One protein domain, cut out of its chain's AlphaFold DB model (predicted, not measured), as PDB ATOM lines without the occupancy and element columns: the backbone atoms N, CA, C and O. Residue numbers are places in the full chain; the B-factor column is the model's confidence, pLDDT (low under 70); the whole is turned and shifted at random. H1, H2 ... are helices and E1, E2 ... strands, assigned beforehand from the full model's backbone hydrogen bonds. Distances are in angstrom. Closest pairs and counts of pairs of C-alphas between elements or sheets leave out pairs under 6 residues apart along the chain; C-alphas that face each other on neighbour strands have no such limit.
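Overview. This is residues 8 to 82 of the 349 residues of an uncharacterized protein of bacterium ADurb.Bin363 (UniProt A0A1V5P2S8). A twisted sheet of five strands has one helix, H1, crossing over one face, and the long loop of residues 39 to 57 reaches out beyond the end of E4 and the start of E5. The 75 printed residues run E1 E2 E3 E4 E5 H1, with sheet order E1 - E2 - E3 - E4 - E5, all antiparallel. The class is mixed, helices and strands, with 36 residues, under half, in named elements. The whole is loose, with a radius of gyration of the C-alphas of 14.8 A, and spans 46 by 26 by 20 A.

Arrangement. Start at E4, residues 33 to 38, an inner strand; N 35 and O 61 are 2.8 A apart, within hydrogen-bond range, to E5, residues 58 to 63, an edge strand. On its other side is E3, residues 23 to 27, where N 26 and O 34 are 2.8 A apart. Next comes E2, residues 16 to 20, with N 18 and O 25 at 2.8 A, then edge strand E1, residues 8 to 10, with N 9 and O 17 at 3.1 A. These five form a meander, each strand the antiparallel neighbour of the one before, and each successive pair is a hairpin. H1, residues 70 to 80, is on the sheet at a height of 10.1 A, over E4 and E5, across the strands at 80 degrees to E4 on the local plane. Every O i to N i+4 pair in H1 is within hydrogen-bond range.

Along the chain. Find C-alpha 8 at (162.534, 148.316, 162.407), where E1 begins its 7.1 A. E2 measures 12.7 A and E3 12.6 A. From C-alpha 33 at (157.538, 143.461, 175.507), E4 runs 16.3 A; E5 runs 16.5 A. H1 covers 15.3 A, ending at C-alpha 80, (159.681, 134.967, 168.193).

Size, cuts and confidence. The C-alphas of Lys 46 and Gly 67, the two farthest apart, are 47.7 A apart. The printed part has no cut, and its one long link is E4 to E5. Look for pLDDT under 70 at residues 8, 10, 13 and 40 to 57.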
ATOM      1  N   LYS A   8     163.612 149.292 162.201       68.88
ATOM      2  CA  LYS A   8     162.534 148.316 162.407       68.88
ATOM      3  C   LYS A   8     162.779 147.034 161.613       68.88
ATOM      4  O   LYS A   8     163.130 147.106 160.437       68.88
ATOM      5  N   GLY A   9     162.564 145.881 162.245       73.06
ATOM      6  CA  GLY A   9     162.631 144.550 161.626       73.06
ATOM      7  C   GLY A   9     161.416 143.690 161.991       73.06
ATOM      8  O   GLY A   9     160.817 143.892 163.049       73.06
ATOM      9  N   LYS A  10     161.038 142.752 161.111       69.94
ATOM     10  CA  LYS A  10     159.956 141.780 161.357       69.94
ATOM     11  C   LYS A  10     160.504 140.493 161.975       69.94
ATOM     12  O   LYS A  10     161.566 140.027 161.572       69.94
ATOM     13  N   LEU A  11     159.750 139.926 162.914       73.38
ATOM     14  CA  LEU A  11     160.036 138.641 163.560       73.38
ATOM     15  C   LEU A  11     159.276 137.488 162.905       73.38
ATOM     16  O   LEU A  11     158.324 137.714 162.156       73.38
ATOM     17  N   VAL A  12     159.653 136.257 163.263       73.94
ATOM     18  CA  VAL A  12     159.037 135.019 162.758       73.94
ATOM     19  C   VAL A  12     157.532 134.958 163.062       73.94
ATOM     20  O   VAL A  12     156.757 134.586 162.188       73.94
ATOM     21  N   GLU A  13     157.100 135.391 164.252       68.12
ATOM     22  CA  GLU A  13     155.693 135.313 164.695       68.12
ATOM     23  C   GLU A  13     154.931 136.653 164.648       68.12
ATOM     24  O   GLU A  13     153.978 136.866 165.389       68.12
ATOM     25  N   GLY A  14     155.324 137.593 163.780       71.56
ATOM     26  CA  GLY A  14     154.519 138.805 163.551       71.56
ATOM     27  C   GLY A  14     154.650 139.911 164.608       71.56
ATOM     28  O   GLY A  14     153.790 140.784 164.684       71.56
ATOM     29  N   GLY A  15     155.734 139.916 165.386       75.88
ATOM     30  CA  GLY A  15     156.120 141.045 166.239       75.88
ATOM     31  C   GLY A  15     157.052 142.051 165.552       75.88
ATOM     32  O   GLY A  15     157.516 141.850 164.423       75.88
ATOM     33  N   PHE A  16     157.352 143.131 166.272       83.75
ATOM     34  CA  PHE A  16     158.204 144.224 165.814       83.75
ATOM     35  C   PHE A  16     159.440 144.343 166.695       83.75
ATOM     36  O   PHE A  16     159.341 144.416 167.918       83.75
ATOM     37  N   LEU A  17     160.608 144.400 166.061       84.19
ATOM     38  CA  LEU A  17     161.835 144.832 166.712       84.19
ATOM     39  C   LEU A  17     162.052 146.312 166.402       84.19
ATOM     40  O   LEU A  17     162.117 146.687 165.232       84.19
ATOM     41  N   GLU A  18     162.192 147.127 167.438       87.19
ATOM     42  CA  GLU A  18     162.549 148.539 167.358       87.19
ATOM     43  C   GLU A  18     163.862 148.785 168.099       87.19
ATOM     44  O   GLU A  18     164.065 148.281 169.200       87.19
ATOM     45  N   GLN A  19     164.755 149.580 167.513       84.94
ATOM     46  CA  GLN A  19     165.942 150.062 168.211       84.94
ATOM     47  C   GLN A  19     165.816 151.558 168.496       84.94
ATOM     48  O   GLN A  19     165.801 152.369 167.570       84.94
ATOM     49  N   THR A  20     165.800 151.916 169.782       79.62
ATOM     50  CA  THR A  20     165.840 153.307 170.246       79.62
ATOM     51  C   THR A  20     167.128 153.523 171.028       79.62
ATOM     52  O   THR A  20     167.306 153.092 172.168       79.62
ATOM     53  N   GLY A  21     168.089 154.170 170.373       81.31
ATOM     54  CA  GLY A  21     169.441 154.325 170.900       81.31
ATOM     55  C   GLY A  21     170.145 152.984 170.925       81.31
ATOM     56  O   GLY A  21     170.356 152.369 169.884       81.31
ATOM     57  N   LYS A  22     170.505 152.544 172.128       74.69
ATOM     58  CA  LYS A  22     171.135 151.241 172.366       74.69
ATOM     59  C   LYS A  22     170.133 150.184 172.820       74.69
ATOM     60  O   LYS A  22     170.510 149.043 173.017       74.69
ATOM     61  N   ILE A  23     168.879 150.560 173.045       81.69
ATOM     62  CA  ILE A  23     167.872 149.647 173.575       81.69
ATOM     63  C   ILE A  23     167.157 148.994 172.399       81.69
ATOM     64  O   ILE A  23     166.582 149.682 171.554       81.69
ATOM     65  N   PHE A  24     167.193 147.668 172.373       86.12
ATOM     66  CA  PHE A  24     166.430 146.838 171.454       86.12
ATOM     67  C   PHE A  24     165.119 146.465 172.136       86.12
ATOM     68  O   PHE A  24     165.133 145.828 173.185       86.12
ATOM     69  N   THR A  25     163.994 146.875 171.566       89.31
ATOM     70  CA  THR A  25     162.652 146.597 172.080       89.31
ATOM     71  C   THR A  25     161.940 145.650 171.131       89.31
ATOM     72  O   THR A  25     161.685 145.982 169.976       89.31
ATOM     73  N   LEU A  26     161.621 144.465 171.629       89.50
ATOM     74  CA  LEU A  26     160.823 143.452 170.967       89.50
ATOM     75  C   LEU A  26     159.381 143.577 171.450       89.50
ATOM     76  O   LEU A  26     159.121 143.352 172.626       89.50
ATOM     77  N   SER A  27     158.454 143.930 170.570       89.94
ATOM     78  CA  SER A  27     157.016 143.942 170.867       89.94
ATOM     79  C   SER A  27     156.353 142.759 170.171       89.94
ATOM     80  O   SER A  27     156.415 142.653 168.941       89.94
ATOM     81  N   LEU A  28     155.761 141.854 170.944       88.06
ATOM     82  CA  LEU A  28     155.123 140.633 170.449       88.06
ATOM     83  C   LEU A  28     153.594 140.776 170.436       88.06
ATOM     84  O   LEU A  28     153.059 141.501 171.272       88.06
ATOM     85  N   PRO A  29     152.870 140.065 169.546       82.25
ATOM     86  CA  PRO A  29     151.404 140.131 169.471       82.25
ATOM     87  C   PRO A  29     150.667 139.716 170.752       82.25
ATOM     88  O   PRO A  29     149.489 140.006 170.903       82.25
ATOM     89  N   SER A  30     151.348 139.023 171.663       83.12
ATOM     90  CA  SER A  30     150.835 138.587 172.964       83.12
ATOM     91  C   SER A  30     150.919 139.671 174.050       83.12
ATOM     92  O   SER A  30     150.962 139.334 175.232       83.12
ATOM     93  N   ASP A  31     151.075 140.941 173.665       87.06
ATOM     94  CA  ASP A  31     151.367 142.077 174.554       87.06
ATOM     95  C   ASP A  31     152.619 141.880 175.432       87.06
ATOM     96  O   ASP A  31     152.802 142.535 176.458       87.06
ATOM     97  N   ILE A  32     153.519 140.980 175.018       89.88
ATOM     98  CA  ILE A  32     154.822 140.792 175.658       89.88
ATOM     99  C   ILE A  32     155.802 141.783 175.041       89.88
ATOM    100  O   ILE A  32     156.001 141.804 173.823       89.88
ATOM    101  N   THR A  33     156.455 142.562 175.897       90.25
ATOM    102  CA  THR A  33     157.538 143.461 175.507       90.25
ATOM    103  C   THR A  33     158.845 142.991 176.125       90.25
ATOM    104  O   THR A  33     158.945 142.841 177.339       90.25
ATOM    105  N   VAL A  34     159.870 142.778 175.301       88.62
ATOM    106  CA  VAL A  34     161.225 142.456 175.766       88.62
ATOM    107  C   VAL A  34     162.163 143.594 175.409       88.62
ATOM    108  O   VAL A  34     162.336 143.911 174.236       88.62
ATOM    109  N   ARG A  35     162.803 144.202 176.407       88.44
ATOM    110  CA  ARG A  35     163.818 145.239 176.205       88.44
ATOM    111  C   ARG A  35     165.188 144.680 176.529       88.44
ATOM    112  O   ARG A  35     165.449 144.272 177.655       88.44
ATOM    113  N   TYR A  36     166.079 144.689 175.546       85.81
ATOM    114  CA  TYR A  36     167.482 144.360 175.726       85.81
ATOM    115  C   TYR A  36     168.337 145.622 175.654       85.81
ATOM    116  O   TYR A  36     168.319 146.355 174.663       85.81
ATOM    117  N   ARG A  37     169.115 145.864 176.709       82.56
ATOM    118  CA  ARG A  37     170.112 146.932 176.773       82.56
ATOM    119  C   ARG A  37     171.512 146.315 176.848       82.56
ATOM    120  O   ARG A  37     171.904 145.905 177.942       82.56
ATOM    121  N   PRO A  38     172.282 146.258 175.747       76.56
ATOM    122  CA  PRO A  38     173.665 145.813 175.776       76.56
ATOM    123  C   PRO A  38     174.552 146.797 176.543       76.56
ATOM    124  O   PRO A  38     174.295 148.003 176.621       76.56
ATOM    125  N   TYR A  39     175.630 146.270 177.102       70.44
ATOM    126  CA  TYR A  39     176.700 147.035 177.723       70.44
ATOM    127  C   TYR A  39     177.761 147.334 176.658       70.44
ATOM    128  O   TYR A  39     178.456 146.436 176.205       70.44
ATOM    129  N   GLU A  40     177.856 148.589 176.212       56.25
ATOM    130  CA  GLU A  40     178.653 148.965 175.027       56.25
ATOM    131  C   GLU A  40     179.843 149.897 175.327       56.25
ATOM    132  O   GLU A  40     180.452 150.441 174.405       56.25
ATOM    133  N   LYS A  41     180.179 150.164 176.595       53.72
ATOM    134  CA  LYS A  41     181.437 150.874 176.887       53.72
ATOM    135  C   LYS A  41     182.590 149.878 176.776       53.72
ATOM    136  O   LYS A  41     182.512 148.815 177.381       53.72
ATOM    137  N   ALA A  42     183.654 150.249 176.051       50.00
ATOM    138  CA  ALA A  42     184.887 149.464 175.967       50.00
ATOM    139  C   ALA A  42     185.310 149.010 177.372       50.00
ATOM    140  O   ALA A  42     185.527 149.836 178.277       50.00
ATOM    141  N   TYR A  43     185.342 147.688 177.552       51.53
ATOM    142  CA  TYR A  43     185.394 147.056 178.866       51.53
ATOM    143  C   TYR A  43     186.696 147.399 179.601       51.53
ATOM    144  O   TYR A  43     186.704 147.768 180.776       51.53
ATOM    145  N   SER A  44     187.789 147.458 178.844       47.06
ATOM    146  CA  SER A  44     189.087 147.932 179.301       47.06
ATOM    147  C   SER A  44     189.450 149.248 178.609       47.06
ATOM    148  O   SER A  44     189.357 149.365 177.391       47.06
ATOM    149  N   TYR A  45     189.934 150.244 179.373       43.69
ATOM    150  CA  TYR A  45     190.552 151.453 178.785       43.69
ATOM    151  C   TYR A  45     191.876 151.131 178.072       43.69
ATOM    152  O   TYR A  45     192.470 152.012 177.460       43.69
ATOM    153  N   LYS A  46     192.372 149.895 178.216       49.03
ATOM    154  CA  LYS A  46     193.714 149.494 177.806       49.03
ATOM    155  C   LYS A  46     193.723 148.616 176.552       49.03
ATOM    156  O   LYS A  46     194.694 148.675 175.811       49.03
ATOM    157  N   HIS A  47     192.642 147.867 176.306       52.34
ATOM    158  CA  HIS A  47     192.620 146.795 175.298       52.34
ATOM    159  C   HIS A  47     191.539 146.955 174.213       52.34
ATOM    160  O   HIS A  47     191.461 146.151 173.296       52.34
ATOM    161  N   ASN A  48     190.721 148.018 174.272       57.72
ATOM    162  CA  ASN A  48     189.689 148.326 173.267       57.72
ATOM    163  C   ASN A  48     188.708 147.163 172.982       57.72
ATOM    164  O   ASN A  48     188.145 147.052 171.894       57.72
ATOM    165  N   GLU A  49     188.509 146.286 173.967       59.12
ATOM    166  CA  GLU A  49     187.646 145.115 173.851       59.12
ATOM    167  C   GLU A  49     186.166 145.480 174.030       59.12
ATOM    168  O   GLU A  49     185.797 146.274 174.905       59.12
ATOM    169  N   LEU A  50     185.314 144.860 173.208       53.72
ATOM    170  CA  LEU A  50     183.873 145.126 173.147       53.72
ATOM    171  C   LEU A  50     183.024 144.166 173.997       53.72
ATOM    172  O   LEU A  50     181.859 144.458 174.243       53.72
ATOM    173  N   VAL A  51     183.572 143.020 174.418       55.81
ATOM    174  CA  VAL A  51     182.825 141.929 175.070       55.81
ATOM    175  C   VAL A  51     183.662 141.338 176.194       55.81
ATOM    176  O   VAL A  51     184.854 141.109 176.028       55.81
ATOM    177  N   ASN A  52     183.021 141.018 177.316       58.69
ATOM    178  CA  ASN A  52     183.672 140.339 178.431       58.69
ATOM    179  C   ASN A  52     182.955 139.072 178.868       58.69
ATOM    180  O   ASN A  52     181.952 139.140 179.569       58.69
ATOM    181  N   SER A  53     183.515 137.900 178.600       59.78
ATOM    182  CA  SER A  53     182.840 136.655 178.983       59.78
ATOM    183  C   SER A  53     182.714 136.422 180.499       59.78
ATOM    184  O   SER A  53     182.060 135.461 180.902       59.78
ATOM    185  N   LEU A  54     183.337 137.245 181.353       60.62
ATOM    186  CA  LEU A  54     183.153 137.160 182.805       60.62
ATOM    187  C   LEU A  54     181.890 137.913 183.267       60.62
ATOM    188  O   LEU A  54     181.125 137.366 184.066       60.62
ATOM    189  N   THR A  55     181.611 139.107 182.737       63.09
ATOM    190  CA  THR A  55     180.476 139.950 183.158       63.09
ATOM    191  C   THR A  55     179.183 139.632 182.403       63.09
ATOM    192  O   THR A  55     179.166 138.997 181.346       63.09
ATOM    193  N   LEU A  56     178.050 140.082 182.953       66.00
ATOM    194  CA  LEU A  56     176.822 140.195 182.158       66.00
ATOM    195  C   LEU A  56     177.059 141.189 181.012       66.00
ATOM    196  O   LEU A  56     177.760 142.176 181.212       66.00
ATOM    197  N   GLN A  57     176.491 140.911 179.838       69.25
ATOM    198  CA  GLN A  57     176.683 141.706 178.611       69.25
ATOM    199  C   GLN A  57     175.561 142.717 178.360       69.25
ATOM    200  O   GLN A  57     175.567 143.428 177.361       69.25
ATOM    201  N   GLY A  58     174.553 142.744 179.222       74.06
ATOM    202  CA  GLY A  58     173.374 143.565 179.036       74.06
ATOM    203  C   GLY A  58     172.309 143.266 180.076       74.06
ATOM    204  O   GLY A  58     172.444 142.327 180.861       74.06
ATOM    205  N   ASP A  59     171.255 144.069 180.053       77.94
ATOM    206  CA  ASP A  59     170.030 143.832 180.811       77.94
ATOM    207  C   ASP A  59     168.938 143.359 179.861       77.94
ATOM    208  O   ASP A  59     168.801 143.916 178.770       77.94
ATOM    209  N   ILE A  60     168.171 142.357 180.282       83.00
ATOM    210  CA  ILE A  60     166.917 141.978 179.636       83.00
ATOM    211  C   ILE A  60     165.803 142.291 180.627       83.00
ATOM    212  O   ILE A  60     165.795 141.763 181.737       83.00
ATOM    213  N   GLU A  61     164.882 143.149 180.219       85.75
ATOM    214  CA  GLU A  61     163.623 143.411 180.904       85.75
ATOM    215  C   GLU A  61     162.502 142.767 180.091       85.75
ATOM    216  O   GLU A  61     162.475 142.888 178.865       85.75
ATOM    217  N   ILE A  62     161.600 142.061 180.769       87.00
ATOM    218  CA  ILE A  62     160.439 141.434 180.143       87.00
ATOM    219  C   ILE A  62     159.193 141.939 180.856       87.00
ATOM    220  O   ILE A  62     159.024 141.713 182.052       87.00
ATOM    221  N   GLU A  63     158.325 142.595 180.101       89.31
ATOM    222  CA  GLU A  63     156.987 142.989 180.520       89.31
ATOM    223  C   GLU A  63     155.978 142.064 179.843       89.31
ATOM    224  O   GLU A  63     156.069 141.801 178.643       89.31
ATOM    225  N   ALA A  64     155.025 141.554 180.616       89.06
ATOM    226  CA  ALA A  64     153.987 140.657 180.130       89.06
ATOM    227  C   ALA A  64     152.656 140.944 180.846       89.06
ATOM    228  O   ALA A  64     152.674 141.452 181.973       89.06
ATOM    229  N   PRO A  65     151.510 140.594 180.233       87.38
ATOM    230  CA  PRO A  65     150.212 140.690 180.887       87.38
ATOM    231  C   PRO A  65     150.159 139.902 182.200       87.38
ATOM    232  O   PRO A  65     150.802 138.860 182.362       87.38
ATOM    233  N   GLY A  66     149.354 140.386 183.148       86.56
ATOM    234  CA  GLY A  66     149.140 139.695 184.417       86.56
ATOM    235  C   GLY A  66     148.567 138.287 184.213       86.56
ATOM    236  O   GLY A  66     147.697 138.080 183.374       86.56
ATOM    237  N   GLY A  67     149.047 137.320 184.999       82.25
ATOM    238  CA  GLY A  67     148.564 135.932 184.969       82.25
ATOM    239  C   GLY A  67     149.269 135.008 183.970       82.25
ATOM    240  O   GLY A  67     149.064 133.799 184.039       82.25
ATOM    241  N   VAL A  68     150.140 135.533 183.100       84.69
ATOM    242  CA  VAL A  68     150.955 134.712 182.191       84.69
ATOM    243  C   VAL A  68     152.136 134.102 182.951       84.69
ATOM    244  O   VAL A  68     152.851 134.786 183.687       84.69
ATOM    245  N   SER A  69     152.362 132.798 182.787       86.88
ATOM    246  CA  SER A  69     153.464 132.115 183.474       86.88
ATOM    247  C   SER A  69     154.827 132.441 182.846       86.88
ATOM    248  O   SER A  69     154.938 132.601 181.632       86.88
ATOM    249  N   ILE A  70     155.910 132.442 183.638       84.25
ATOM    250  CA  ILE A  70     157.282 132.637 183.115       84.25
ATOM    251  C   ILE A  70     157.619 131.620 182.014       84.25
ATOM    252  O   ILE A  70     158.265 131.970 181.029       84.25
ATOM    253  N   LYS A  71     157.166 130.366 182.147       85.94
ATOM    254  CA  LYS A  71     157.389 129.323 181.131       85.94
ATOM    255  C   LYS A  71     156.749 129.691 179.793       85.94
ATOM    256  O   LYS A  71     157.361 129.509 178.747       85.94
ATOM    257  N   GLU A  72     155.537 130.226 179.842       87.50
ATOM    258  CA  GLU A  72     154.806 130.673 178.661       87.50
ATOM    259  C   GLU A  72     155.458 131.906 178.029       87.50
ATOM    260  O   GLU A  72     155.709 131.905 176.826       87.50
ATOM    261  N   ILE A  73     155.851 132.893 178.845       89.19
ATOM    262  CA  ILE A  73     156.596 134.080 178.395       89.19
ATOM    263  C   ILE A  73     157.869 133.670 177.644       89.19
ATOM    264  O   ILE A  73     158.119 134.140 176.535       89.19
ATOM    265  N   LEU A  74     158.668 132.769 178.227       87.81
ATOM    266  CA  LEU A  74     159.910 132.286 177.620       87.81
ATOM    267  C   LEU A  74     159.658 131.478 176.342       87.81
ATOM    268  O   LEU A  74     160.430 131.602 175.395       87.81
ATOM    269  N   SER A  75     158.578 130.696 176.282       87.50
ATOM    270  CA  SER A  75     158.206 129.957 175.072       87.50
ATOM    271  C   SER A  75     157.838 130.901 173.923       87.50
ATOM    272  O   SER A  75     158.367 130.751 172.823       87.50
ATOM    273  N   ILE A  76     156.989 131.904 174.182       87.69
ATOM    274  CA  ILE A  76     156.588 132.912 173.187       87.69
ATOM    275  C   ILE A  76     157.809 133.710 172.715       87.69
ATOM    276  O   ILE A  76     158.035 133.871 171.516       87.69
ATOM    277  N   PHE A  77     158.643 134.158 173.655       86.25
ATOM    278  CA  PHE A  77     159.876 134.871 173.338       86.25
ATOM    279  C   PHE A  77     160.842 134.023 172.500       86.25
ATOM    280  O   PHE A  77     161.393 134.511 171.514       86.25
ATOM    281  N   GLY A  78     161.013 132.744 172.846       86.00
ATOM    282  CA  GLY A  78     161.833 131.805 172.086       86.00
ATOM    283  C   GLY A  78     161.357 131.670 170.643       86.00
ATOM    284  O   GLY A  78     162.129 131.910 169.712       86.00
ATOM    285  N   LYS A  79     160.067 131.377 170.447       85.69
ATOM    286  CA  LYS A  79     159.469 131.256 169.112       85.69
ATOM    287  C   LYS A  79     159.663 132.517 168.275       85.69
ATOM    288  O   LYS A  79     160.066 132.424 167.117       85.69
ATOM    289  N   ALA A  80     159.472 133.693 168.873       83.75
ATOM    290  CA  ALA A  80     159.681 134.967 168.193       83.75
ATOM    291  C   ALA A  80     161.129 135.162 167.699       83.75
ATOM    292  O   ALA A  80     161.342 135.762 166.642       83.75
ATOM    293  N   LEU A  81     162.112 134.630 168.433       81.75
ATOM    294  CA  LEU A  81     163.530 134.620 168.063       81.75
ATOM    295  C   LEU A  81     163.929 133.445 167.150       81.75
ATOM    296  O   LEU A  81     165.089 133.362 166.748       81.75
ATOM    297  N   GLY A  82     163.008 132.532 166.830       83.69
ATOM    298  CA  GLY A  82     163.316 131.305 166.094       83.69
ATOM    299  C   GLY A  82     164.170 130.315 166.894       83.69
ATOM    300  O   GLY A  82     164.929 129.548 166.307       83.69
TER     301      GLY A  82